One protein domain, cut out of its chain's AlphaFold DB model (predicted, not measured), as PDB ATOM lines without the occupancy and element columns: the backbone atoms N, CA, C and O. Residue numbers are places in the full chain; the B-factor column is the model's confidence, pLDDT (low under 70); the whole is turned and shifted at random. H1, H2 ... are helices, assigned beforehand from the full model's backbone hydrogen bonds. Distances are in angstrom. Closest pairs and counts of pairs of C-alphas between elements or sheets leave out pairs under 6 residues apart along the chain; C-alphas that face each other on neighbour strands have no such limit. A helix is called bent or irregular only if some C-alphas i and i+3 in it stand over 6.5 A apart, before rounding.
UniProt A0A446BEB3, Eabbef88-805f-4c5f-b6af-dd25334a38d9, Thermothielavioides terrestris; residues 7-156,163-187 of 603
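Overview. This is residues 7 to 156 and 163 to 187 of the 603 residues of the protein "Eabbef88-805f-4c5f-b6af-dd25334a38d9" of Thermothielavioides terrestris (UniProt A0A446BEB3). A long bent helix, H5, runs lengthwise through the domain, with H2 crossing its first arm; toward one end lies a group of three helices, H7, H8 and H10, in which H8 runs opposite to both others. At the other end the short helices H1, H3 and H4 make a looser part, and residues 35 to 41 and 43 to 49, among them most of H3, stick out. The printed part has 175 residues with ten named helices, H1 to H10 in chain order, and no named strand: all helix. It is compact, with a radius of gyration of the C-alphas of 17.7 A and spans of 52 by 40 by 26 A.

Along the chain. H5, residues 63 to 90, was assigned as one helix by its hydrogen bonds but is bent: C-alphas 78 and 81 are 7.6 A apart. Its arms are H5a, residues 63 to 78, 22.6 A, and H5b, residues 81 to 90, 14.5 A. Before it come H1, residues 7 to 12, beginning at C-alpha 7 (7.226, 47.135, 26.639); H2, 17 to 31, 20.4 A; H3, 39 to 47; and H4, 52 to 57, only just irregular, with C-alphas 53 and 56 6.7 A apart. After it come H6, 96 to 101; H7, 108 to 121, 19.8 A; H8, 128 to 143, 23.0 A; H9, 163 to 166; and H10, 168 to 185, 26.0 A, ending at C-alpha 185 (28.704, 8.168, 20.095).

Arrangement. H5a and H5b stand at a steep tilt of 64 degrees. H5a, with residues 73 to 77 alone, touches H2, about perpendicular at 82 degrees; the closest C-alphas, of Ala 23 and Ala 77, are 4.7 A apart. H4 and H5a only just touch, only at the corner, through Ser 56 and Ala 63, C-alphas 5.6 A apart. H1 only just touches H2, with 3 pairs of C-alphas within 8 A, closest at His 10 and Arg 17, 6.0 A. H3 touches no helix. H5b only just touches H7, at Thr 84 and Cys 118, C-alphas 7.3 A apart. H7 and H8 form a helical hairpin at 34 degrees, only just short of steep, closest at C-alphas 108 and 141, 7.0 A. H8 touches H10, opposite ways at a shallow tilt of 17 degrees, closest at C-alphas 129 and 177, 6.3 A. H6 only just touches H8, and H9 is near H6. Every O i to N i+4 pair is within hydrogen-bond range in H1, H3, H5a, H6, H7, H8 and H10; H2 has 10 of 11, H5b 5 of 6, and H4 0 of 2, with 2 of 3 O i to N i+3 pairs; H9 is too short.

Size, cuts and confidence. The C-alphas of Arg 57 and Ser 187, the two farthest apart, are 57.0 A apart. Residues 157 to 162 are not printed, and C-alphas 156 and 163 are 10.2 A apart across this cut. Of the links that are printed whole, none is long. Mean pLDDT of the printed part is 82.6; residues 36, 49 to 63, 147 to 150 and 184 to 187 are under 70.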
ATOM      1  N   GLN A   7       8.503  46.416  26.648       82.94
ATOM      2  CA  GLN A   7       7.226  47.135  26.639       82.94
ATOM      3  C   GLN A   7       6.740  47.425  25.220       82.94
ATOM      4  O   GLN A   7       5.535  47.501  24.977       82.94
ATOM      5  N   GLN A   8       7.652  47.595  24.261       79.06
ATOM      6  CA  GLN A   8       7.291  47.742  22.853       79.06
ATOM      7  C   GLN A   8       6.654  46.453  22.319       79.06
ATOM      8  O   GLN A   8       5.594  46.502  21.699       79.06
ATOM      9  N   ALA A   9       7.225  45.289  22.646       80.50
ATOM     10  CA  ALA A   9       6.658  43.998  22.257       80.50
ATOM     11  C   ALA A   9       5.276  43.755  22.894       80.50
ATOM     12  O   ALA A   9       4.364  43.286  22.215       80.50
ATOM     13  N   HIS A  10       5.094  44.136  24.166       85.38
ATOM     14  CA  HIS A  10       3.806  44.026  24.871       85.38
ATOM     15  C   HIS A  10       2.710  44.928  24.293       85.38
ATOM     16  O   HIS A  10       1.535  44.617  24.441       85.38
ATOM     17  N   ARG A  11       3.069  46.048  23.651       81.81
ATOM     18  CA  ARG A  11       2.108  46.941  22.979       81.81
ATOM     19  C   ARG A  11       1.696  46.432  21.598       81.81
ATOM     20  O   ARG A  11       0.590  46.720  21.154       81.81
ATOM     21  N   CYS A  12       2.582  45.708  20.914       76.31
ATOM     22  CA  CYS A  12       2.354  45.239  19.547       76.31
ATOM     23  C   CYS A  12       1.643  43.880  19.461       76.31
ATOM     24  O   CYS A  12       1.078  43.568  18.413       76.31
ATOM     25  N   LEU A  13       1.695  43.063  20.516       81.12
ATOM     26  CA  LEU A  13       1.164  41.699  20.522       81.12
ATOM     27  C   LEU A  13      -0.075  41.576  21.424       81.12
ATOM     28  O   LEU A  13      -0.075  42.119  22.526       81.12
ATOM     29  N   PRO A  14      -1.115  40.836  20.998       82.56
ATOM     30  CA  PRO A  14      -2.352  40.679  21.766       82.56
ATOM     31  C   PRO A  14      -2.242  39.706  22.958       82.56
ATOM     32  O   PRO A  14      -3.161  39.638  23.770       82.56
ATOM     33  N   GLN A  15      -1.163  38.920  23.071       86.31
ATOM     34  CA  GLN A  15      -0.947  37.980  24.179       86.31
ATOM     35  C   GLN A  15      -0.646  38.699  25.505       86.31
ATOM     36  O   GLN A  15      -0.126  39.811  25.535       86.31
ATOM     37  N   GLY A  16      -0.904  38.028  26.633       87.31
ATOM     38  CA  GLY A  16      -0.514  38.529  27.953       87.31
ATOM     39  C   GLY A  16       1.009  38.635  28.115       87.31
ATOM     40  O   GLY A  16       1.757  37.826  27.564       87.31
ATOM     41  N   ARG A  17       1.475  39.600  28.925       90.06
ATOM     42  CA  ARG A  17       2.911  39.890  29.134       90.06
ATOM     43  C   ARG A  17       3.727  38.647  29.510       90.06
ATOM     44  O   ARG A  17       4.752  38.387  28.896       90.06
ATOM     45  N   GLN A  18       3.219  37.834  30.440       89.00
ATOM     46  CA  GLN A  18       3.877  36.595  30.877       89.00
ATOM     47  C   GLN A  18       4.050  35.579  29.738       89.00
ATOM     48  O   GLN A  18       5.090  34.937  29.636       89.00
ATOM     49  N   THR A  19       3.054  35.450  28.859       90.12
ATOM     50  CA  THR A  19       3.120  34.561  27.690       90.12
ATOM     51  C   THR A  19       4.161  35.051  26.689       90.12
ATOM     52  O   THR A  19       4.926  34.249  26.165       90.12
ATOM     53  N   ILE A  20       4.214  36.366  26.447       88.00
ATOM     54  CA  ILE A  20       5.193  36.979  25.544       88.00
ATOM     55  C   ILE A  20       6.611  36.761  26.078       88.00
ATOM     56  O   ILE A  20       7.468  36.251  25.356       88.00
ATOM     57  N   ASP A  21       6.847  37.096  27.346       90.50
ATOM     58  CA  ASP A  21       8.168  36.984  27.965       90.50
ATOM     59  C   ASP A  21       8.617  35.520  28.065       90.50
ATOM     60  O   ASP A  21       9.763  35.205  27.745       90.50
ATOM     61  N   GLY A  22       7.706  34.604  28.414       90.12
ATOM     62  CA  GLY A  22       7.973  33.164  28.434       90.12
ATOM     63  C   GLY A  22       8.317  32.602  27.051       90.12
ATOM     64  O   GLY A  22       9.299  31.873  26.907       90.12
ATOM     65  N   ALA A  23       7.573  32.985  26.009       91.25
ATOM     66  CA  ALA A  23       7.852  32.560  24.637       91.25
ATOM     67  C   ALA A  23       9.217  33.065  24.143       91.25
ATOM     68  O   ALA A  23       9.978  32.307  23.538       91.25
ATOM     69  N   PHE A  24       9.561  34.328  24.417       90.44
ATOM     70  CA  PHE A  24      10.869  34.862  24.048       90.44
ATOM     71  C   PHE A  24      12.008  34.241  24.862       90.44
ATOM     72  O   PHE A  24      13.053  33.952  24.282       90.44
ATOM     73  N   ALA A  25      11.803  33.940  26.147       87.69
ATOM     74  CA  ALA A  25      12.776  33.197  26.946       87.69
ATOM     75  C   ALA A  25      13.046  31.799  26.361       87.69
ATOM     76  O   ALA A  25      14.204  31.396  26.244       87.69
ATOM     77  N   ILE A  26      12.004  31.089  25.905       87.38
ATOM     78  CA  ILE A  26      12.149  29.821  25.172       87.38
ATOM     79  C   ILE A  26      12.965  30.033  23.892       87.38
ATOM     80  O   ILE A  26      13.913  29.289  23.636       87.38
ATOM     81  N   LEU A  27      12.649  31.061  23.099       87.81
ATOM     82  CA  LEU A  27      13.390  31.368  21.874       87.81
ATOM     83  C   LEU A  27      14.865  31.683  22.143       87.81
ATOM     84  O   LEU A  27      15.705  31.267  21.350       87.81
ATOM     85  N   GLU A  28      15.217  32.332  23.255       84.94
ATOM     86  CA  GLU A  28      16.620  32.567  23.627       84.94
ATOM     87  C   GLU A  28      17.397  31.268  23.872       84.94
ATOM     88  O   GLU A  28      18.596  31.212  23.584       84.94
ATOM     89  N   THR A  29      16.735  30.203  24.345       82.00
ATOM     90  CA  THR A  29      17.381  28.884  24.501       82.00
ATOM     91  C   THR A  29      17.770  28.266  23.157       82.00
ATOM     92  O   THR A  29      18.731  27.501  23.079       82.00
ATOM     93  N   VAL A  30      17.054  28.628  22.087       81.69
ATOM     94  CA  VAL A  30      17.240  28.085  20.737       81.69
ATOM     95  C   VAL A  30      18.114  29.003  19.869       81.69
ATOM     96  O   VAL A  30      18.978  28.524  19.136       81.69
ATOM     97  N   LEU A  31      17.920  30.322  19.957       79.56
ATOM     98  CA  LEU A  31      18.529  31.345  19.095       79.56
ATOM     99  C   LEU A  31      19.761  32.035  19.706       79.56
ATOM    100  O   LEU A  31      20.414  32.816  19.015       79.56
ATOM    101  N   LYS A  32      20.116  31.695  20.954       74.88
ATOM    102  CA  LYS A  32      21.083  32.399  21.817       74.88
ATOM    103  C   LYS A  32      20.623  33.803  22.211       74.88
ATOM    104  O   LYS A  32      19.809  34.441  21.552       74.88
ATOM    105  N   LYS A  33      21.196  34.300  23.306       78.12
ATOM    106  CA  LYS A  33      20.937  35.651  23.809       78.12
ATOM    107  C   LYS A  33      21.593  36.705  22.920       78.12
ATOM    108  O   LYS A  33      22.747  36.557  22.516       78.12
ATOM    109  N   ASN A  34      20.907  37.830  22.740       78.88
ATOM    110  CA  ASN A  34      21.412  38.980  21.978       78.88
ATOM    111  C   ASN A  34      22.544  39.753  22.690       78.88
ATOM    112  O   ASN A  34      23.089  40.696  22.129       78.88
ATOM    113  N   GLN A  35      22.942  39.345  23.901       73.94
ATOM    114  CA  GLN A  35      23.944  40.021  24.742       73.94
ATOM    115  C   GLN A  35      25.337  40.136  24.103       73.94
ATOM    116  O   GLN A  35      26.099  41.027  24.460       73.94
ATOM    117  N   LEU A  36      25.675  39.259  23.153       66.94
ATOM    118  CA  LEU A  36      26.960  39.289  22.442       66.94
ATOM    119  C   LEU A  36      26.987  40.287  21.269       66.94
ATOM    120  O   LEU A  36      28.017  40.435  20.616       66.94
ATOM    121  N   MET A  37      25.865  40.944  20.963       72.44
ATOM    122  CA  MET A  37      25.753  41.903  19.863       72.44
ATOM    123  C   MET A  37      25.909  43.335  20.372       72.44
ATOM    124  O   MET A  37      25.368  43.678  21.421       72.44
ATOM    125  N   SER A  38      26.584  44.198  19.608       76.94
ATOM    126  CA  SER A  38      26.701  45.620  19.954       76.94
ATOM    127  C   SER A  38      25.335  46.312  19.965       76.94
ATOM    128  O   SER A  38      24.435  45.958  19.198       76.94
ATOM    129  N   THR A  39      25.178  47.340  20.801       75.12
ATOM    130  CA  THR A  39      23.921  48.101  20.912       75.12
ATOM    131  C   THR A  39      23.482  48.682  19.568       75.12
ATOM    132  O   THR A  39      22.308  48.595  19.217       75.12
ATOM    133  N   ALA A  40      24.426  49.194  18.769       71.88
ATOM    134  CA  ALA A  40      24.148  49.723  17.433       71.88
ATOM    135  C   ALA A  40      23.565  48.654  16.492       71.88
ATOM    136  O   ALA A  40      22.591  48.904  15.780       71.88
ATOM    137  N   LEU A  41      24.109  47.435  16.530       75.19
ATOM    138  CA  LEU A  41      23.623  46.329  15.711       75.19
ATOM    139  C   LEU A  41      22.238  45.849  16.172       75.19
ATOM    140  O   LEU A  41      21.367  45.587  15.343       75.19
ATOM    141  N   GLN A  42      22.000  45.784  17.485       79.50
ATOM    142  CA  GLN A  42      20.686  45.439  18.037       79.50
ATOM    143  C   GLN A  42      19.613  46.470  17.650       79.50
ATOM    144  O   GLN A  42      18.502  46.090  17.271       79.50
ATOM    145  N   GLN A  43      19.949  47.764  17.690       77.19
ATOM    146  CA  GLN A  43      19.071  48.845  17.238       77.19
ATOM    147  C   GLN A  43      18.778  48.749  15.739       77.19
ATOM    148  O   GLN A  43      17.633  48.927  15.330       77.19
ATOM    149  N   TRP A  44      19.785  48.427  14.924       78.56
ATOM    150  CA  TRP A  44      19.598  48.232  13.489       78.56
ATOM    151  C   TRP A  44      18.628  47.078  13.198       78.56
ATOM    152  O   TRP A  44      17.641  47.277  12.492       78.56
ATOM    153  N   PHE A  45      18.832  45.904  13.808       80.56
ATOM    154  CA  PHE A  45      17.929  44.759  13.634       80.56
ATOM    155  C   PHE A  45      16.508  45.036  14.132       80.56
ATOM    156  O   PHE A  45      15.551  44.557  13.533       80.56
ATOM    157  N   ALA A  46      16.345  45.822  15.201       76.56
ATOM    158  CA  ALA A  46      15.026  46.196  15.706       76.56
ATOM    159  C   ALA A  46      14.238  47.120  14.758       76.56
ATOM    160  O   ALA A  46      13.021  47.213  14.894       76.56
ATOM    161  N   ARG A  47      14.921  47.797  13.825       74.62
ATOM    162  CA  ARG A  47      14.341  48.756  12.869       74.62
ATOM    163  C   ARG A  47      14.255  48.219  11.438       74.62
ATOM    164  O   ARG A  47      13.766  48.920  10.557       74.62
ATOM    165  N   PHE A  48      14.763  47.014  11.191       70.94
ATOM    166  CA  PHE A  48      14.799  46.399   9.870       70.94
ATOM    167  C   PHE A  48      13.617  45.425   9.673       70.94
ATOM    168  O   PHE A  48      13.326  44.645  10.578       70.94
ATOM    169  N   PRO A  49      12.971  45.374   8.490       62.03
ATOM    170  CA  PRO A  49      13.136  46.283   7.351       62.03
ATOM    171  C   PRO A  49      12.404  47.623   7.541       62.03
ATOM    172  O   PRO A  49      12.699  48.575   6.828       62.03
ATOM    173  N   VAL A  50      11.467  47.687   8.492       67.75
ATOM    174  CA  VAL A  50      10.676  48.872   8.850       67.75
ATOM    175  C   VAL A  50      10.528  48.965  10.369       67.75
ATOM    176  O   VAL A  50      10.785  47.998  11.091       67.75
ATOM    177  N   LEU A  51      10.095  50.127  10.863       68.00
ATOM    178  CA  LEU A  51       9.848  50.332  12.288       68.00
ATOM    179  C   LEU A  51       8.680  49.465  12.802       68.00
ATOM    180  O   LEU A  51       7.699  49.293  12.074       68.00
ATOM    181  N   PRO A  52       8.738  48.976  14.059       62.41
ATOM    182  CA  PRO A  52       7.672  48.211  14.719       62.41
ATOM    183  C   PRO A  52       6.268  48.806  14.546       62.41
ATOM    184  O   PRO A  52       5.318  48.100  14.217       62.41
ATOM    185  N   GLU A  53       6.151  50.126  14.683       63.91
ATOM    186  CA  GLU A  53       4.898  50.883  14.590       63.91
ATOM    187  C   GLU A  53       4.323  50.918  13.164       63.91
ATOM    188  O   GLU A  53       3.138  51.188  12.961       63.91
ATOM    189  N   GLN A  54       5.160  50.649  12.161       65.19
ATOM    190  CA  GLN A  54       4.800  50.673  10.746       65.19
ATOM    191  C   GLN A  54       4.424  49.285  10.210       65.19
ATOM    192  O   GLN A  54       3.833  49.204   9.132       65.19
ATOM    193  N   PHE A  55       4.679  48.200  10.958       62.88
ATOM    194  CA  PHE A  55       4.305  46.840  10.540       62.88
ATOM    195  C   PHE A  55       2.799  46.708  10.291       62.88
ATOM    196  O   PHE A  55       2.393  46.089   9.315       62.88
ATOM    197  N   SER A  56       1.963  47.356  11.106       56.69
ATOM    198  CA  SER A  56       0.501  47.303  10.964       56.69
ATOM    199  C   SER A  56      -0.026  48.020   9.712       56.69
ATOM    200  O   SER A  56      -1.158  47.766   9.307       56.69
ATOM    201  N   ARG A  57       0.763  48.932   9.124       56.03
ATOM    202  CA  ARG A  57       0.357  49.834   8.027       56.03
ATOM    203  C   ARG A  57       1.102  49.578   6.707       56.03
ATOM    204  O   ARG A  57       0.811  50.243   5.716       56.03
ATOM    205  N   GLY A  58       2.074  48.663   6.686       52.81
ATOM    206  CA  GLY A  58       2.975  48.444   5.550       52.81
ATOM    207  C   GLY A  58       2.468  47.434   4.498       52.81
ATOM    208  O   GLY A  58       1.686  46.541   4.826       52.81
ATOM    209  N   PRO A  59       2.965  47.482   3.241       45.72
ATOM    210  CA  PRO A  59       2.475  46.634   2.139       45.72
ATOM    211  C   PRO A  59       2.872  45.144   2.198       45.72
ATOM    212  O   PRO A  59       2.387  44.366   1.384       45.72
ATOM    213  N   VAL A  60       3.783  44.732   3.094       47.88
ATOM    214  CA  VAL A  60       4.385  43.370   3.109       47.88
ATOM    215  C   VAL A  60       3.946  42.504   4.297       47.88
ATOM    216  O   VAL A  60       4.340  41.348   4.411       47.88
ATOM    217  N   GLY A  61       3.045  42.987   5.146       53.72
ATOM    218  CA  GLY A  61       2.562  42.168   6.253       53.72
ATOM    219  C   GLY A  61       1.575  42.909   7.121       53.72
ATOM    220  O   GLY A  61       1.891  43.225   8.261       53.72
ATOM    221  N   GLY A  62       0.386  43.170   6.571       60.78
ATOM    222  CA  GLY A  62      -0.759  43.650   7.342       60.78
ATOM    223  C   GLY A  62      -1.072  42.727   8.525       60.78
ATOM    224  O   GLY A  62      -0.507  41.639   8.636       60.78
ATOM    225  N   ALA A  63      -1.987  43.163   9.394       63.62
ATOM    226  CA  ALA A  63      -2.387  42.540  10.665       63.62
ATOM    227  C   ALA A  63      -2.329  40.991  10.753       63.62
ATOM    228  O   ALA A  63      -2.040  40.461  11.822       63.62
ATOM    229  N   GLY A  64      -2.537  40.263   9.650       72.75
ATOM    230  CA  GLY A  64      -2.349  38.812   9.547       72.75
ATOM    231  C   GLY A  64      -0.962  38.281   9.947       72.75
ATOM    232  O   GLY A  64      -0.908  37.313  10.692       72.75
ATOM    233  N   VAL A  65       0.158  38.903   9.547       76.12
ATOM    234  CA  VAL A  65       1.505  38.399   9.927       76.12
ATOM    235  C   VAL A  65       1.765  38.600  11.419       76.12
ATOM    236  O   VAL A  65       2.320  37.727  12.083       76.12
ATOM    237  N   LEU A  66       1.321  39.733  11.972       77.69
ATOM    238  CA  LEU A  66       1.368  39.957  13.417       77.69
ATOM    239  C   LEU A  66       0.517  38.923  14.153       77.69
ATOM    240  O   LEU A  66       0.963  38.409  15.171       77.69
ATOM    241  N   MET A  67      -0.654  38.563  13.619       81.50
ATOM    242  CA  MET A  67      -1.496  37.518  14.198       81.50
ATOM    243  C   MET A  67      -0.854  36.124  14.113       81.50
ATOM    244  O   MET A  67      -0.963  35.348  15.057       81.50
ATOM    245  N   GLU A  68      -0.141  35.809  13.029       85.12
ATOM    246  CA  GLU A  68       0.638  34.570  12.899       85.12
ATOM    247  C   GLU A  68       1.763  34.510  13.949       85.12
ATOM    248  O   GLU A  68       1.889  33.511  14.655       85.12
ATOM    249  N   ILE A  69       2.529  35.596  14.125       87.25
ATOM    250  CA  ILE A  69       3.576  35.700  15.162       87.25
ATOM    251  C   ILE A  69       2.965  35.560  16.557       87.25
ATOM    252  O   ILE A  69       3.480  34.827  17.397       87.25
ATOM    253  N   ALA A  70       1.859  36.257  16.795       87.62
ATOM    254  CA  ALA A  70       1.125  36.245  18.045       87.62
ATOM    255  C   ALA A  70       0.654  34.816  18.384       87.62
ATOM    256  O   ALA A  70       0.937  34.301  19.468       87.62
ATOM    257  N   THR A  71       0.000  34.146  17.433       90.50
ATOM    258  CA  THR A  71      -0.456  32.751  17.565       90.50
ATOM    259  C   THR A  71       0.716  31.822  17.855       90.50
ATOM    260  O   THR A  71       0.653  31.043  18.805       90.50
ATOM    261  N   PHE A  72       1.814  31.964  17.108       93.81
ATOM    262  CA  PHE A  72       3.020  31.176  17.321       93.81
ATOM    263  C   PHE A  72       3.595  31.356  18.726       93.81
ATOM    264  O   PHE A  72       3.817  30.368  19.415       93.81
ATOM    265  N   LEU A  73       3.805  32.593  19.186       92.75
ATOM    266  CA  LEU A  73       4.346  32.855  20.523       92.75
ATOM    267  C   LEU A  73       3.414  32.329  21.623       92.75
ATOM    268  O   LEU A  73       3.878  31.741  22.600       92.75
ATOM    269  N   GLY A  74       2.100  32.488  21.441       92.50
ATOM    270  CA  GLY A  74       1.093  31.960  22.358       92.50
ATOM    271  C   GLY A  74       1.135  30.436  22.476       92.50
ATOM    272  O   GLY A  74       1.110  29.911  23.589       92.50
ATOM    273  N   ASN A  75       1.231  29.730  21.348       93.88
ATOM    274  CA  ASN A  75       1.307  28.271  21.325       93.88
ATOM    275  C   ASN A  75       2.680  27.763  21.774       93.88
ATOM    276  O   ASN A  75       2.756  26.766  22.485       93.88
ATOM    277  N   LEU A  76       3.760  28.472  21.442       93.69
ATOM    278  CA  LEU A  76       5.114  28.146  21.882       93.69
ATOM    279  C   LEU A  76       5.210  28.145  23.411       93.69
ATOM    280  O   LEU A  76       5.695  27.175  23.985       93.69
ATOM    281  N   ALA A  77       4.687  29.178  24.077       91.94
ATOM    282  CA  ALA A  77       4.674  29.243  25.538       91.94
ATOM    283  C   ALA A  77       3.860  28.111  26.195       91.94
ATOM    284  O   ALA A  77       4.142  27.745  27.330       91.94
ATOM    285  N   LYS A  78       2.853  27.564  25.501       91.06
ATOM    286  CA  LYS A  78       1.969  26.511  26.029       91.06
ATOM    287  C   LYS A  78       2.471  25.097  25.742       91.06
ATOM    288  O   LYS A  78       2.367  24.225  26.596       91.06
ATOM    289  N   GLU A  79       2.968  24.853  24.534       91.50
ATOM    290  CA  GLU A  79       3.187  23.497  24.022       91.50
ATOM    291  C   GLU A  79       4.656  23.096  23.903       91.50
ATOM    292  O   GLU A  79       4.941  21.902  23.798       91.50
ATOM    293  N   TYR A  80       5.598  24.045  23.927       89.19
ATOM    294  CA  TYR A  80       7.003  23.757  23.629       89.19
ATOM    295  C   TYR A  80       7.616  22.701  24.555       89.19
ATOM    296  O   TYR A  80       8.281  21.784  24.070       89.19
ATOM    297  N   GLU A  81       7.389  22.792  25.867       86.94
ATOM    298  CA  GLU A  81       7.951  21.834  26.828       86.94
ATOM    299  C   GLU A  81       7.385  20.427  26.623       86.94
ATOM    300  O   GLU A  81       8.148  19.467  26.514       86.94
ATOM    301  N   SER A  82       6.060  20.312  26.479       88.75
ATOM    302  CA  SER A  82       5.375  19.040  26.219       88.75
ATOM    303  C   SER A  82       5.834  18.406  24.904       88.75
ATOM    304  O   SER A  82       6.193  17.227  24.866       88.75
ATOM    305  N   LEU A  83       5.880  19.194  23.827       88.12
ATOM    306  CA  LEU A  83       6.322  18.737  22.514       88.12
ATOM    307  C   LEU A  83       7.793  18.297  22.555       88.12
ATOM    308  O   LEU A  83       8.153  17.255  22.008       88.12
ATOM    309  N   THR A  84       8.643  19.038  23.263       85.94
ATOM    310  CA  THR A  84      10.058  18.685  23.407       85.94
ATOM    311  C   THR A  84      10.257  17.423  24.248       85.94
ATOM    312  O   THR A  84      11.050  16.562  23.870       85.94
ATOM    313  N   ALA A  85       9.514  17.247  25.342       84.06
ATOM    314  CA  ALA A  85       9.549  16.019  26.136       84.06
ATOM    315  C   ALA A  85       9.108  14.795  25.312       84.06
ATOM    316  O   ALA A  85       9.767  13.754  25.343       84.06
ATOM    317  N   ALA A  86       8.059  14.941  24.494       85.88
ATOM    318  CA  ALA A  86       7.585  13.881  23.608       85.88
ATOM    319  C   ALA A  86       8.649  13.442  22.586       85.88
ATOM    320  O   ALA A  86       8.753  12.249  22.290       85.88
ATOM    321  N   THR A  87       9.480  14.366  22.080       87.12
ATOM    322  CA  THR A  87      10.549  14.017  21.122       87.12
ATOM    323  C   THR A  87      11.589  13.067  21.697       87.12
ATOM    324  O   THR A  87      11.980  12.120  21.014       87.12
ATOM    325  N   LEU A  88      11.980  13.267  22.958       80.06
ATOM    326  CA  LEU A  88      12.943  12.402  23.642       80.06
ATOM    327  C   LEU A  88      12.405  10.977  23.800       80.06
ATOM    328  O   LEU A  88      13.152  10.023  23.615       80.06
ATOM    329  N   HIS A  89      11.109  10.828  24.078       82.69
ATOM    330  CA  HIS A  89      10.475   9.517  24.224       82.69
ATOM    331  C   HIS A  89      10.285   8.795  22.879       82.69
ATOM    332  O   HIS A  89      10.483   7.588  22.777       82.69
ATOM    333  N   ARG A  90       9.887   9.515  21.822       91.25
ATOM    334  CA  ARG A  90       9.523   8.909  20.525       91.25
ATOM    335  C   ARG A  90      10.702   8.650  19.577       91.25
ATOM    336  O   ARG A  90      10.521   7.933  18.586       91.25
ATOM    337  N   GLY A  91      11.857   9.272  19.834       87.94
ATOM    338  CA  GLY A  91      13.107   9.055  19.099       87.94
ATOM    339  C   GLY A  91      13.204   9.713  17.717       87.94
ATOM    340  O   GLY A  91      13.991   9.258  16.895       87.94
ATOM    341  N   TYR A  92      12.412  10.751  17.424       93.25
ATOM    342  CA  TYR A  92      12.515  11.516  16.170       93.25
ATOM    343  C   TYR A  92      12.205  13.012  16.382       93.25
ATOM    344  O   TYR A  92      11.428  13.350  17.289       93.25
ATOM    345  N   PRO A  93      12.826  13.918  15.596       94.38
ATOM    346  CA  PRO A  93      12.715  15.367  15.779       94.38
ATOM    347  C   PRO A  93      11.353  15.909  15.330       94.38
ATOM    348  O   PRO A  93      10.523  15.151  14.837       94.38
ATOM    349  N   PHE A  94      11.097  17.206  15.530       95.00
ATOM    350  CA  PHE A  94       9.841  17.848  15.111       95.00
ATOM    351  C   PHE A  94       9.570  17.681  13.609       95.00
ATOM    352  O   PHE A  94      10.471  17.862  12.793       95.00
ATOM    353  N   LEU A  95       8.322  17.386  13.253       94.62
ATOM    354  CA  LEU A  95       7.851  17.327  11.865       94.62
ATOM    355  C   LEU A  95       7.274  18.678  11.422       94.62
ATOM    356  O   LEU A  95       6.847  19.473  12.265       94.62
ATOM    357  N   VAL A  96       7.203  18.938  10.113       93.94
ATOM    358  CA  VAL A  96       6.591  20.178   9.602       93.94
ATOM    359  C   VAL A  96       5.114  20.262   9.997       93.94
ATOM    360  O   VAL A  96       4.688  21.312  10.489       93.94
ATOM    361  N   ASP A  97       4.361  19.159   9.903       91.12
ATOM    362  CA  ASP A  97       2.972  19.078  10.375       91.12
ATOM    363  C   ASP A  97       2.823  19.499  11.843       91.12
ATOM    364  O   ASP A  97       1.884  20.217  12.179       91.12
ATOM    365  N   GLU A  98       3.736  19.093  12.730       92.38
ATOM    366  CA  GLU A  98       3.675  19.431  14.160       92.38
ATOM    367  C   GLU A  98       3.990  20.903  14.405       92.38
ATOM    368  O   GLU A  98       3.317  21.570  15.192       92.38
ATOM    369  N   LEU A  99       4.995  21.435  13.710       93.62
ATOM    370  CA  LEU A  99       5.366  22.841  13.824       93.62
ATOM    371  C   LEU A  99       4.247  23.756  13.313       93.62
ATOM    372  O   LEU A  99       4.048  24.836  13.870       93.62
ATOM    373  N   LEU A 100       3.495  23.328  12.297       91.19
ATOM    374  CA  LEU A 100       2.338  24.059  11.782       91.19
ATOM    375  C   LEU A 100       1.092  23.886  12.658       91.19
ATOM    376  O   LEU A 100       0.482  24.883  13.029       91.19
ATOM    377  N   SER A 101       0.716  22.654  13.006       89.62
ATOM    378  CA  SER A 101      -0.525  22.374  13.746       89.62
ATOM    379  C   SER A 101      -0.460  22.778  15.213       89.62
ATOM    380  O   SER A 101      -1.388  23.407  15.712       89.62
ATOM    381  N   ARG A 102       0.633  22.429  15.897       90.69
ATOM    382  CA  ARG A 102       0.777  22.623  17.343       90.69
ATOM    383  C   ARG A 102       1.352  23.987  17.664       90.69
ATOM    384  O   ARG A 102       0.805  24.728  18.471       90.69
ATOM    385  N   LEU A 103       2.444  24.358  16.996       92.06
ATOM    386  CA  LEU A 103       3.099  25.637  17.271       92.06
ATOM    387  C   LEU A 103       2.565  26.786  16.415       92.06
ATOM    388  O   LEU A 103       2.834  27.926  16.759       92.06
ATOM    389  N   GLY A 104       1.836  26.550  15.320       90.50
ATOM    390  CA  GLY A 104       1.430  27.635  14.413       90.50
ATOM    391  C   GLY A 104       2.614  28.320  13.711       90.50
ATOM    392  O   GLY A 104       2.510  29.464  13.273       90.50
ATOM    393  N   CYS A 105       3.773  27.659  13.628       91.88
ATOM    394  CA  CYS A 105       5.006  28.242  13.112       91.88
ATOM    395  C   CYS A 105       5.027  28.219  11.580       91.88
ATOM    396  O   CYS A 105       5.533  27.274  10.984       91.88
ATOM    397  N   ALA A 106       4.541  29.274  10.924       87.56
ATOM    398  CA  ALA A 106       4.564  29.381   9.458       87.56
ATOM    399  C   ALA A 106       5.955  29.712   8.868       87.56
ATOM    400  O   ALA A 106       6.204  29.483   7.684       87.56
ATOM    401  N   SER A 107       6.877  30.256   9.672       89.06
ATOM    402  CA  SER A 107       8.220  30.638   9.213       89.06
ATOM    403  C   SER A 107       9.093  29.408   8.968       89.06
ATOM    404  O   SER A 107       9.512  28.743   9.913       89.06
ATOM    405  N   THR A 108       9.438  29.146   7.707       89.81
ATOM    406  CA  THR A 108      10.306  28.019   7.319       89.81
ATOM    407  C   THR A 108      11.698  28.101   7.943       89.81
ATOM    408  O   THR A 108      12.298  27.079   8.274       89.81
ATOM    409  N   VAL A 109      12.200  29.317   8.174       89.06
ATOM    410  CA  VAL A 109      13.480  29.539   8.855       89.06
ATOM    411  C   VAL A 109      13.384  29.138  10.328       89.06
ATOM    412  O   VAL A 109      14.243  28.406  10.810       89.06
ATOM    413  N   LEU A 110      12.334  29.569  11.039       90.69
ATOM    414  CA  LEU A 110      12.144  29.189  12.445       90.69
ATOM    415  C   LEU A 110      11.835  27.700  12.596       90.69
ATOM    416  O   LEU A 110      12.365  27.073  13.509       90.69
ATOM    417  N   GLN A 111      11.053  27.119  11.684       93.75
ATOM    418  CA  GLN A 111      10.809  25.679  11.645       93.75
ATOM    419  C   GLN A 111      12.124  24.897  11.562       93.75
ATOM    420  O   GLN A 111      12.358  24.004  12.371       93.75
ATOM    421  N   PHE A 112      13.002  25.275  10.626       91.88
ATOM    422  CA  PHE A 112      14.302  24.630  10.451       91.88
ATOM    423  C   PHE A 112      15.173  24.777  11.703       91.88
ATOM    424  O   PHE A 112      15.774  23.810  12.153       91.88
ATOM    425  N   ILE A 113      15.192  25.958  12.325       90.25
ATOM    426  CA  ILE A 113      15.942  26.194  13.565       90.25
ATOM    427  C   ILE A 113      15.426  25.315  14.718       90.25
ATOM    428  O   ILE A 113      16.228  24.696  15.421       90.25
ATOM    429  N   LEU A 114      14.105  25.243  14.911       91.62
ATOM    430  CA  LEU A 114      13.480  24.408  15.942       91.62
ATOM    431  C   LEU A 114      13.763  22.920  15.696       91.62
ATOM    432  O   LEU A 114      14.116  22.201  16.631       91.62
ATOM    433  N   PHE A 115      13.678  22.481  14.439       94.38
ATOM    434  CA  PHE A 115      14.060  21.139  14.013       94.38
ATOM    435  C   PHE A 115      15.526  20.837  14.334       94.38
ATOM    436  O   PHE A 115      15.807  19.851  15.010       94.38
ATOM    437  N   THR A 116      16.463  21.700  13.929       89.56
ATOM    438  CA  THR A 116      17.898  21.508  14.182       89.56
ATOM    439  C   THR A 116      18.194  21.447  15.682       89.56
ATOM    440  O   THR A 116      18.960  20.592  16.129       89.56
ATOM    441  N   ALA A 117      17.569  22.305  16.491       88.38
ATOM    442  CA  ALA A 117      17.726  22.271  17.943       88.38
ATOM    443  C   ALA A 117      17.191  20.966  18.558       88.38
ATOM    444  O   ALA A 117      17.825  20.396  19.448       88.38
ATOM    445  N   CYS A 118      16.053  20.470  18.068       90.56
ATOM    446  CA  CYS A 118      15.479  19.194  18.484       90.56
ATOM    447  C   CYS A 118      16.364  18.003  18.070       90.56
ATOM    448  O   CYS A 118      16.723  17.178  18.909       90.56
ATOM    449  N   ARG A 119      16.808  17.964  16.808       91.44
ATOM    450  CA  ARG A 119      17.725  16.956  16.254       91.44
ATOM    451  C   ARG A 119      19.008  16.832  17.080       91.44
ATOM    452  O   ARG A 119      19.404  15.727  17.448       91.44
ATOM    453  N   ARG A 120      19.624  17.961  17.444       86.88
ATOM    454  CA  ARG A 120      20.822  17.986  18.303       86.88
ATOM    455  C   ARG A 120      20.549  17.463  19.708       86.88
ATOM    456  O   ARG A 120      21.403  16.788  20.282       86.88
ATOM    457  N   ARG A 121      19.360  17.731  20.254       86.38
ATOM    458  CA  ARG A 121      18.928  17.216  21.564       86.38
ATOM    459  C   ARG A 121      18.737  15.696  21.554       86.38
ATOM    460  O   ARG A 121      19.050  15.056  22.549       86.38
ATOM    461  N   LEU A 122      18.323  15.127  20.420       86.38
ATOM    462  CA  LEU A 122      18.292  13.678  20.167       86.38
ATOM    463  C   LEU A 122      19.678  13.073  19.912       86.38
ATOM    464  O   LEU A 122      19.818  11.865  19.756       86.38
ATOM    465  N   GLY A 123      20.717  13.906  19.895       82.94
ATOM    466  CA  GLY A 123      22.100  13.471  19.880       82.94
ATOM    467  C   GLY A 123      22.748  13.380  18.504       82.94
ATOM    468  O   GLY A 123      23.926  13.027  18.457       82.94
ATOM    469  N   VAL A 124      22.043  13.763  17.437       85.62
ATOM    470  CA  VAL A 124      22.578  13.844  16.069       85.62
ATOM    471  C   VAL A 124      23.274  15.198  15.876       85.62
ATOM    472  O   VAL A 124      22.630  16.242  15.991       85.62
ATOM    473  N   GLN A 125      24.580  15.198  15.599       81.38
ATOM    474  CA  GLN A 125      25.388  16.416  15.415       81.38
ATOM    475  C   GLN A 125      25.292  16.950  13.978       81.38
ATOM    476  O   GLN A 125      24.637  16.349  13.135       81.38
ATOM    477  N   ASP A 126      25.889  18.103  13.670       78.00
ATOM    478  CA  ASP A 126      25.904  18.681  12.308       78.00
ATOM    479  C   ASP A 126      26.934  17.988  11.388       78.00
ATOM    480  O   ASP A 126      27.727  18.631  10.701       78.00
ATOM    481  N   ASP A 127      26.962  16.661  11.434       77.75
ATOM    482  CA  ASP A 127      27.814  15.796  10.628       77.75
ATOM    483  C   ASP A 127      27.062  15.306   9.378       77.75
ATOM    484  O   ASP A 127      26.038  15.865   8.979       77.75
ATOM    485  N   GLN A 128      27.582  14.274   8.712       82.69
ATOM    486  CA  GLN A 128      26.939  13.703   7.531       82.69
ATOM    487  C   GLN A 128      25.494  13.256   7.817       82.69
ATOM    488  O   GLN A 128      24.592  13.615   7.063       82.69
ATOM    489  N   LEU A 129      25.267  12.566   8.937       84.12
ATOM    490  CA  LEU A 129      23.943  12.105   9.357       84.12
ATOM    491  C   LEU A 129      23.010  13.288   9.658       84.12
ATOM    492  O   LEU A 129      21.845  13.296   9.255       84.12
ATOM    493  N   GLY A 130      23.530  14.334  10.304       85.62
ATOM    494  CA  GLY A 130      22.797  15.582  10.507       85.62
ATOM    495  C   GLY A 130      22.377  16.266   9.205       85.62
ATOM    496  O   GLY A 130      21.231  16.695   9.078       85.62
ATOM    497  N   ASN A 131      23.279  16.329   8.223       84.06
ATOM    498  CA  ASN A 131      23.013  16.936   6.917       84.06
ATOM    499  C   ASN A 131      21.970  16.151   6.103       84.06
ATOM    500  O   ASN A 131      21.176  16.750   5.369       84.06
ATOM    501  N   GLU A 132      21.944  14.825   6.239       88.44
ATOM    502  CA  GLU A 132      20.916  13.970   5.639       88.44
ATOM    503  C   GLU A 132      19.529  14.279   6.218       88.44
ATOM    504  O   GLU A 132      18.582  14.528   5.464       88.44
ATOM    505  N   MET A 133      19.423  14.390   7.547       92.06
ATOM    506  CA  MET A 133      18.179  14.791   8.211       92.06
ATOM    507  C   MET A 133      17.736  16.206   7.821       92.06
ATOM    508  O   MET A 133      16.562  16.422   7.524       92.06
ATOM    509  N   ASP A 134      18.666  17.163   7.776       90.94
ATOM    510  CA  ASP A 134      18.391  18.542   7.363       90.94
ATOM    511  C   ASP A 134      17.870  18.598   5.911       90.94
ATOM    512  O   ASP A 134      16.972  19.383   5.592       90.94
ATOM    513  N   THR A 135      18.396  17.743   5.028       91.12
ATOM    514  CA  THR A 135      17.948  17.632   3.631       91.12
ATOM    515  C   THR A 135      16.543  17.047   3.537       91.12
ATOM    516  O   THR A 135      15.707  17.577   2.802       91.12
ATOM    517  N   ALA A 136      16.262  15.974   4.280       91.56
ATOM    518  CA  ALA A 136      14.937  15.364   4.317       91.56
ATOM    519  C   ALA A 136      13.883  16.329   4.881       91.56
ATOM    520  O   ALA A 136      12.814  16.475   4.294       91.56
ATOM    521  N   PHE A 137      14.216  17.072   5.940       94.75
ATOM    522  CA  PHE A 137      13.317  18.073   6.511       94.75
ATOM    523  C   PHE A 137      13.018  19.219   5.537       94.75
ATOM    524  O   PHE A 137      11.874  19.639   5.415       94.75
ATOM    525  N   ARG A 138      14.008  19.712   4.780       92.00
ATOM    526  CA  ARG A 138      13.751  20.750   3.762       92.00
ATOM    527  C   ARG A 138      12.836  20.265   2.642       92.00
ATOM    528  O   ARG A 138      11.979  21.024   2.204       92.00
ATOM    529  N   LYS A 139      12.981  19.007   2.213       90.12
ATOM    530  CA  LYS A 139      12.051  18.397   1.248       90.12
ATOM    531  C   LYS A 139      10.627  18.341   1.806       90.12
ATOM    532  O   LYS A 139       9.683  18.597   1.066       90.12
ATOM    533  N   ASP A 140      10.483  18.052   3.097       91.81
ATOM    534  CA  ASP A 140       9.189  18.084   3.780       91.81
ATOM    535  C   ASP A 140       8.623  19.513   3.901       91.81
ATOM    536  O   ASP A 140       7.431  19.741   3.722       91.81
ATOM    537  N   GLN A 141       9.465  20.531   4.093       91.62
ATOM    538  CA  GLN A 141       9.007  21.927   4.027       91.62
ATOM    539  C   GLN A 141       8.501  22.301   2.629       91.62
ATOM    540  O   GLN A 141       7.486  22.987   2.504       91.62
ATOM    541  N   ASP A 142       9.196  21.855   1.581       87.00
ATOM    542  CA  ASP A 142       8.808  22.125   0.198       87.00
ATOM    543  C   ASP A 142       7.480  21.439  -0.173       87.00
ATOM    544  O   ASP A 142       6.691  22.022  -0.918       87.00
ATOM    545  N   SER A 143       7.183  20.256   0.383       86.56
ATOM    546  CA  SER A 143       5.910  19.548   0.155       86.56
ATOM    547  C   SER A 143       4.700  20.273   0.768       86.56
ATOM    548  O   SER A 143       3.597  20.213   0.226       86.56
ATOM    549  N   HIS A 144       4.917  21.016   1.857       86.12
ATOM    550  CA  HIS A 144       3.900  21.802   2.569       86.12
ATOM    551  C   HIS A 144       3.735  23.232   2.038       86.12
ATOM    552  O   HIS A 144       2.912  24.013   2.536       86.12
ATOM    553  N   ARG A 145       4.520  23.614   1.030       83.88
ATOM    554  CA  ARG A 145       4.495  24.956   0.459       83.88
ATOM    555  C   ARG A 145       3.451  25.039  -0.653       83.88
ATOM    556  O   ARG A 145       3.551  24.371  -1.679       83.88
ATOM    557  N   CYS A 146       2.460  25.915  -0.488       73.94
ATOM    558  CA  CYS A 146       1.440  26.148  -1.510       73.94
ATOM    559  C   CYS A 146       2.072  26.738  -2.781       73.94
ATOM    560  O   CYS A 146       2.688  27.805  -2.731       73.94
ATOM    561  N   SER A 147       1.875  26.089  -3.934       63.81
ATOM    562  CA  SER A 147       2.477  26.513  -5.207       63.81
ATOM    563  C   SER A 147       2.014  27.898  -5.678       63.81
ATOM    564  O   SER A 147       2.766  28.588  -6.360       63.81
ATOM    565  N   THR A 148       0.807  28.329  -5.295       56.81
ATOM    566  CA  THR A 148       0.190  29.579  -5.774       56.81
ATOM    567  C   THR A 148       0.470  30.776  -4.863       56.81
ATOM    568  O   THR A 148       0.702  31.877  -5.350       56.81
ATOM    569  N   SER A 149       0.456  30.582  -3.538       64.69
ATOM    570  CA  SER A 149       0.663  31.665  -2.556       64.69
ATOM    571  C   SER A 149       2.069  31.686  -1.950       64.69
ATOM    572  O   SER A 149       2.447  32.661  -1.305       64.69
ATOM    573  N   GLY A 150       2.837  30.604  -2.104       65.12
ATOM    574  CA  GLY A 150       4.138  30.420  -1.461       65.12
ATOM    575  C   GLY A 150       4.085  30.281   0.066       65.12
ATOM    576  O   GLY A 150       5.143  30.114   0.672       65.12
ATOM    577  N   ARG A 151       2.898  30.348   0.688       73.69
ATOM    578  CA  ARG A 151       2.700  30.191   2.135       73.69
ATOM    579  C   ARG A 151       2.680  28.715   2.532       73.69
ATOM    580  O   ARG A 151       2.304  27.856   1.733       73.69
ATOM    581  N   MET A 152       3.066  28.444   3.778       80.94
ATOM    582  CA  MET A 152       2.949  27.111   4.368       80.94
ATOM    583  C   MET A 152       1.475  26.784   4.593       80.94
ATOM    584  O   MET A 152       0.740  27.591   5.165       80.94
ATOM    585  N   GLY A 153       1.049  25.617   4.127       75.75
ATOM    586  CA  GLY A 153      -0.302  25.109   4.307       75.75
ATOM    587  C   GLY A 153      -0.270  23.755   4.993       75.75
ATOM    588  O   GLY A 153       0.624  22.948   4.754       75.75
ATOM    589  N   LEU A 154      -1.272  23.502   5.828       80.44
ATOM    590  CA  LEU A 154      -1.497  22.198   6.428       80.44
ATOM    591  C   LEU A 154      -2.895  21.723   6.038       80.44
ATOM    592  O   LEU A 154      -3.873  22.446   6.234       80.44
ATOM    593  N   ALA A 155      -2.997  20.518   5.477       76.62
ATOM    594  CA  ALA A 155      -4.307  19.917   5.242       76.62
ATOM    595  C   ALA A 155      -4.956  19.554   6.594       76.62
ATOM    596  O   ALA A 155      -4.229  19.085   7.473       76.62
ATOM    597  N   PRO A 156      -6.281  19.736   6.765       75.56
ATOM    598  CA  PRO A 156      -6.953  19.566   8.050       75.56
ATOM    599  C   PRO A 156      -6.617  18.235   8.730       75.56
ATOM    600  O   PRO A 156      -6.707  17.170   8.116       75.56
ATOM    601  N   ILE A 163      -1.076  12.651  11.976       85.44
ATOM    602  CA  ILE A 163       0.242  13.242  11.686       85.44
ATOM    603  C   ILE A 163       1.281  12.132  11.508       85.44
ATOM    604  O   ILE A 163       2.026  12.125  10.528       85.44
ATOM    605  N   GLU A 164       1.307  11.177  12.435       88.12
ATOM    606  CA  GLU A 164       2.242  10.059  12.443       88.12
ATOM    607  C   GLU A 164       2.005   9.116  11.266       88.12
ATOM    608  O   GLU A 164       2.962   8.629  10.670       88.12
ATOM    609  N   GLN A 165       0.742   8.899  10.889       86.56
ATOM    610  CA  GLN A 165       0.397   8.101   9.712       86.56
ATOM    611  C   GLN A 165       0.887   8.754   8.416       86.56
ATOM    612  O   GLN A 165       1.521   8.091   7.596       86.56
ATOM    613  N   ARG A 166       0.644  10.059   8.235       88.00
ATOM    614  CA  ARG A 166       1.076  10.798   7.034       88.00
ATOM    615  C   ARG A 166       2.593  10.853   6.906       88.00
ATOM    616  O   ARG A 166       3.120  10.752   5.803       88.00
ATOM    617  N   ASN A 167       3.283  10.965   8.036       91.50
ATOM    618  CA  ASN A 167       4.733  11.098   8.095       91.50
ATOM    619  C   ASN A 167       5.462   9.773   8.357       91.50
ATOM    620  O   ASN A 167       6.662   9.792   8.620       91.50
ATOM    621  N   ALA A 168       4.789   8.620   8.272       91.69
ATOM    622  CA  ALA A 168       5.345   7.329   8.690       91.69
ATOM    623  C   ALA A 168       6.711   7.011   8.050       91.69
ATOM    624  O   ALA A 168       7.633   6.581   8.744       91.69
ATOM    625  N   GLY A 169       6.873   7.284   6.748       92.31
ATOM    626  CA  GLY A 169       8.142   7.084   6.040       92.31
ATOM    627  C   GLY A 169       9.260   8.018   6.518       92.31
ATOM    628  O   GLY A 169      10.382   7.572   6.753       92.31
ATOM    629  N   LEU A 170       8.950   9.301   6.729       93.31
ATOM    630  CA  LEU A 170       9.909  10.290   7.231       93.31
ATOM    631  C   LEU A 170      10.307  10.000   8.688       93.31
ATOM    632  O   LEU A 170      11.478  10.102   9.048       93.31
ATOM    633  N   ILE A 171       9.345   9.574   9.509       95.31
ATOM    634  CA  ILE A 171       9.562   9.154  10.897       95.31
ATOM    635  C   ILE A 171      10.495   7.943  10.954       95.31
ATOM    636  O   ILE A 171      11.428   7.938  11.758       95.31
ATOM    637  N   ALA A 172      10.259   6.927  10.119       93.44
ATOM    638  CA  ALA A 172      11.121   5.748  10.050       93.44
ATOM    639  C   ALA A 172      12.561   6.139   9.684       93.44
ATOM    640  O   ALA A 172      13.492   5.761  10.393       93.44
ATOM    641  N   TYR A 173      12.723   6.985   8.662       94.19
ATOM    642  CA  TYR A 173      14.027   7.484   8.226       94.19
ATOM    643  C   TYR A 173      14.758   8.277   9.323       94.19
ATOM    644  O   TYR A 173      15.937   8.049   9.594       94.19
ATOM    645  N   PHE A 174      14.062   9.173  10.027       95.88
ATOM    646  CA  PHE A 174      14.667   9.916  11.132       95.88
ATOM    647  C   PHE A 174      15.077   9.024  12.304       95.88
ATOM    648  O   PHE A 174      16.139   9.246  12.885       95.88
ATOM    649  N   ARG A 175      14.272   8.016  12.655       94.38
ATOM    650  CA  ARG A 175      14.611   7.065  13.726       94.38
ATOM    651  C   ARG A 175      15.855   6.250  13.397       94.38
ATOM    652  O   ARG A 175      16.679   6.028  14.285       94.38
ATOM    653  N   GLU A 176      16.004   5.831  12.144       92.88
ATOM    654  CA  GLU A 176      17.187   5.109  11.674       92.88
ATOM    655  C   GLU A 176      18.455   5.948  11.873       92.88
ATOM    656  O   GLU A 176      19.408   5.494  12.510       92.88
ATOM    657  N   ILE A 177      18.427   7.216  11.449       91.31
ATOM    658  CA  ILE A 177      19.568   8.124  11.605       91.31
ATOM    659  C   ILE A 177      19.880   8.407  13.083       91.31
ATOM    660  O   ILE A 177      21.046   8.390  13.482       91.31
ATOM    661  N   VAL A 178      18.863   8.643  13.919       91.25
ATOM    662  CA  VAL A 178      19.056   8.857  15.367       91.25
ATOM    663  C   VAL A 178      19.691   7.623  16.019       91.25
ATOM    664  O   VAL A 178      20.614   7.746  16.828       91.25
ATOM    665  N   THR A 179      19.260   6.422  15.630       89.31
ATOM    666  CA  THR A 179      19.833   5.161  16.121       89.31
ATOM    667  C   THR A 179      21.294   5.005  15.684       89.31
ATOM    668  O   THR A 179      22.158   4.706  16.508       89.31
ATOM    669  N   ALA A 180      21.611   5.296  14.419       85.88
ATOM    670  CA  ALA A 180      22.983   5.257  13.914       85.88
ATOM    671  C   ALA A 180      23.905   6.267  14.629       85.88
ATOM    672  O   ALA A 180      25.024   5.930  15.025       85.88
ATOM    673  N   ALA A 181      23.426   7.492  14.864       83.88
ATOM    674  CA  ALA A 181      24.190   8.539  15.542       83.88
ATOM    675  C   ALA A 181      24.437   8.230  17.029       83.88
ATOM    676  O   ALA A 181      25.522   8.494  17.552       83.88
ATOM    677  N   THR A 182      23.450   7.658  17.724       77.81
ATOM    678  CA  THR A 182      23.610   7.235  19.125       77.81
ATOM    679  C   THR A 182      24.579   6.057  19.257       77.81
ATOM    680  O   THR A 182      25.401   6.067  20.172       77.81
ATOM    681  N   ALA A 183      24.579   5.113  18.309       73.81
ATOM    682  CA  ALA A 183      25.547   4.016  18.263       73.81
ATOM    683  C   ALA A 183      26.992   4.504  18.019       73.81
ATOM    684  O   ALA A 183      27.918   4.040  18.683       73.81
ATOM    685  N   ALA A 184      27.187   5.484  17.128       64.62
ATOM    686  CA  ALA A 184      28.500   6.071  16.837       64.62
ATOM    687  C   ALA A 184      29.091   6.884  18.009       64.62
ATOM    688  O   ALA A 184      30.309   7.009  18.138       64.62
ATOM    689  N   ARG A 185      28.250   7.421  18.905       60.09
ATOM    690  CA  ARG A 185      28.704   8.168  20.095       60.09
ATOM    691  C   ARG A 185      29.267   7.281  21.203       60.09
ATOM    692  O   ARG A 185      30.069   7.772  21.994       60.09
ATOM    693  N   SER A 186      28.903   6.001  21.245       51.53
ATOM    694  CA  SER A 186      29.446   5.038  22.215       51.53
ATOM    695  C   SER A 186      30.904   4.648  21.926       51.53
ATOM    696  O   SER A 186      31.568   4.103  22.802       51.53
ATOM    697  N   SER A 187      31.419   4.948  20.727       44.41
ATOM    698  CA  SER A 187      32.766   4.567  20.273       44.41
ATOM    699  C   SER A 187      33.706   5.745  19.978       44.41
ATOM    700  O   SER A 187      34.889   5.521  19.729       44.41
TER     701      SER A 187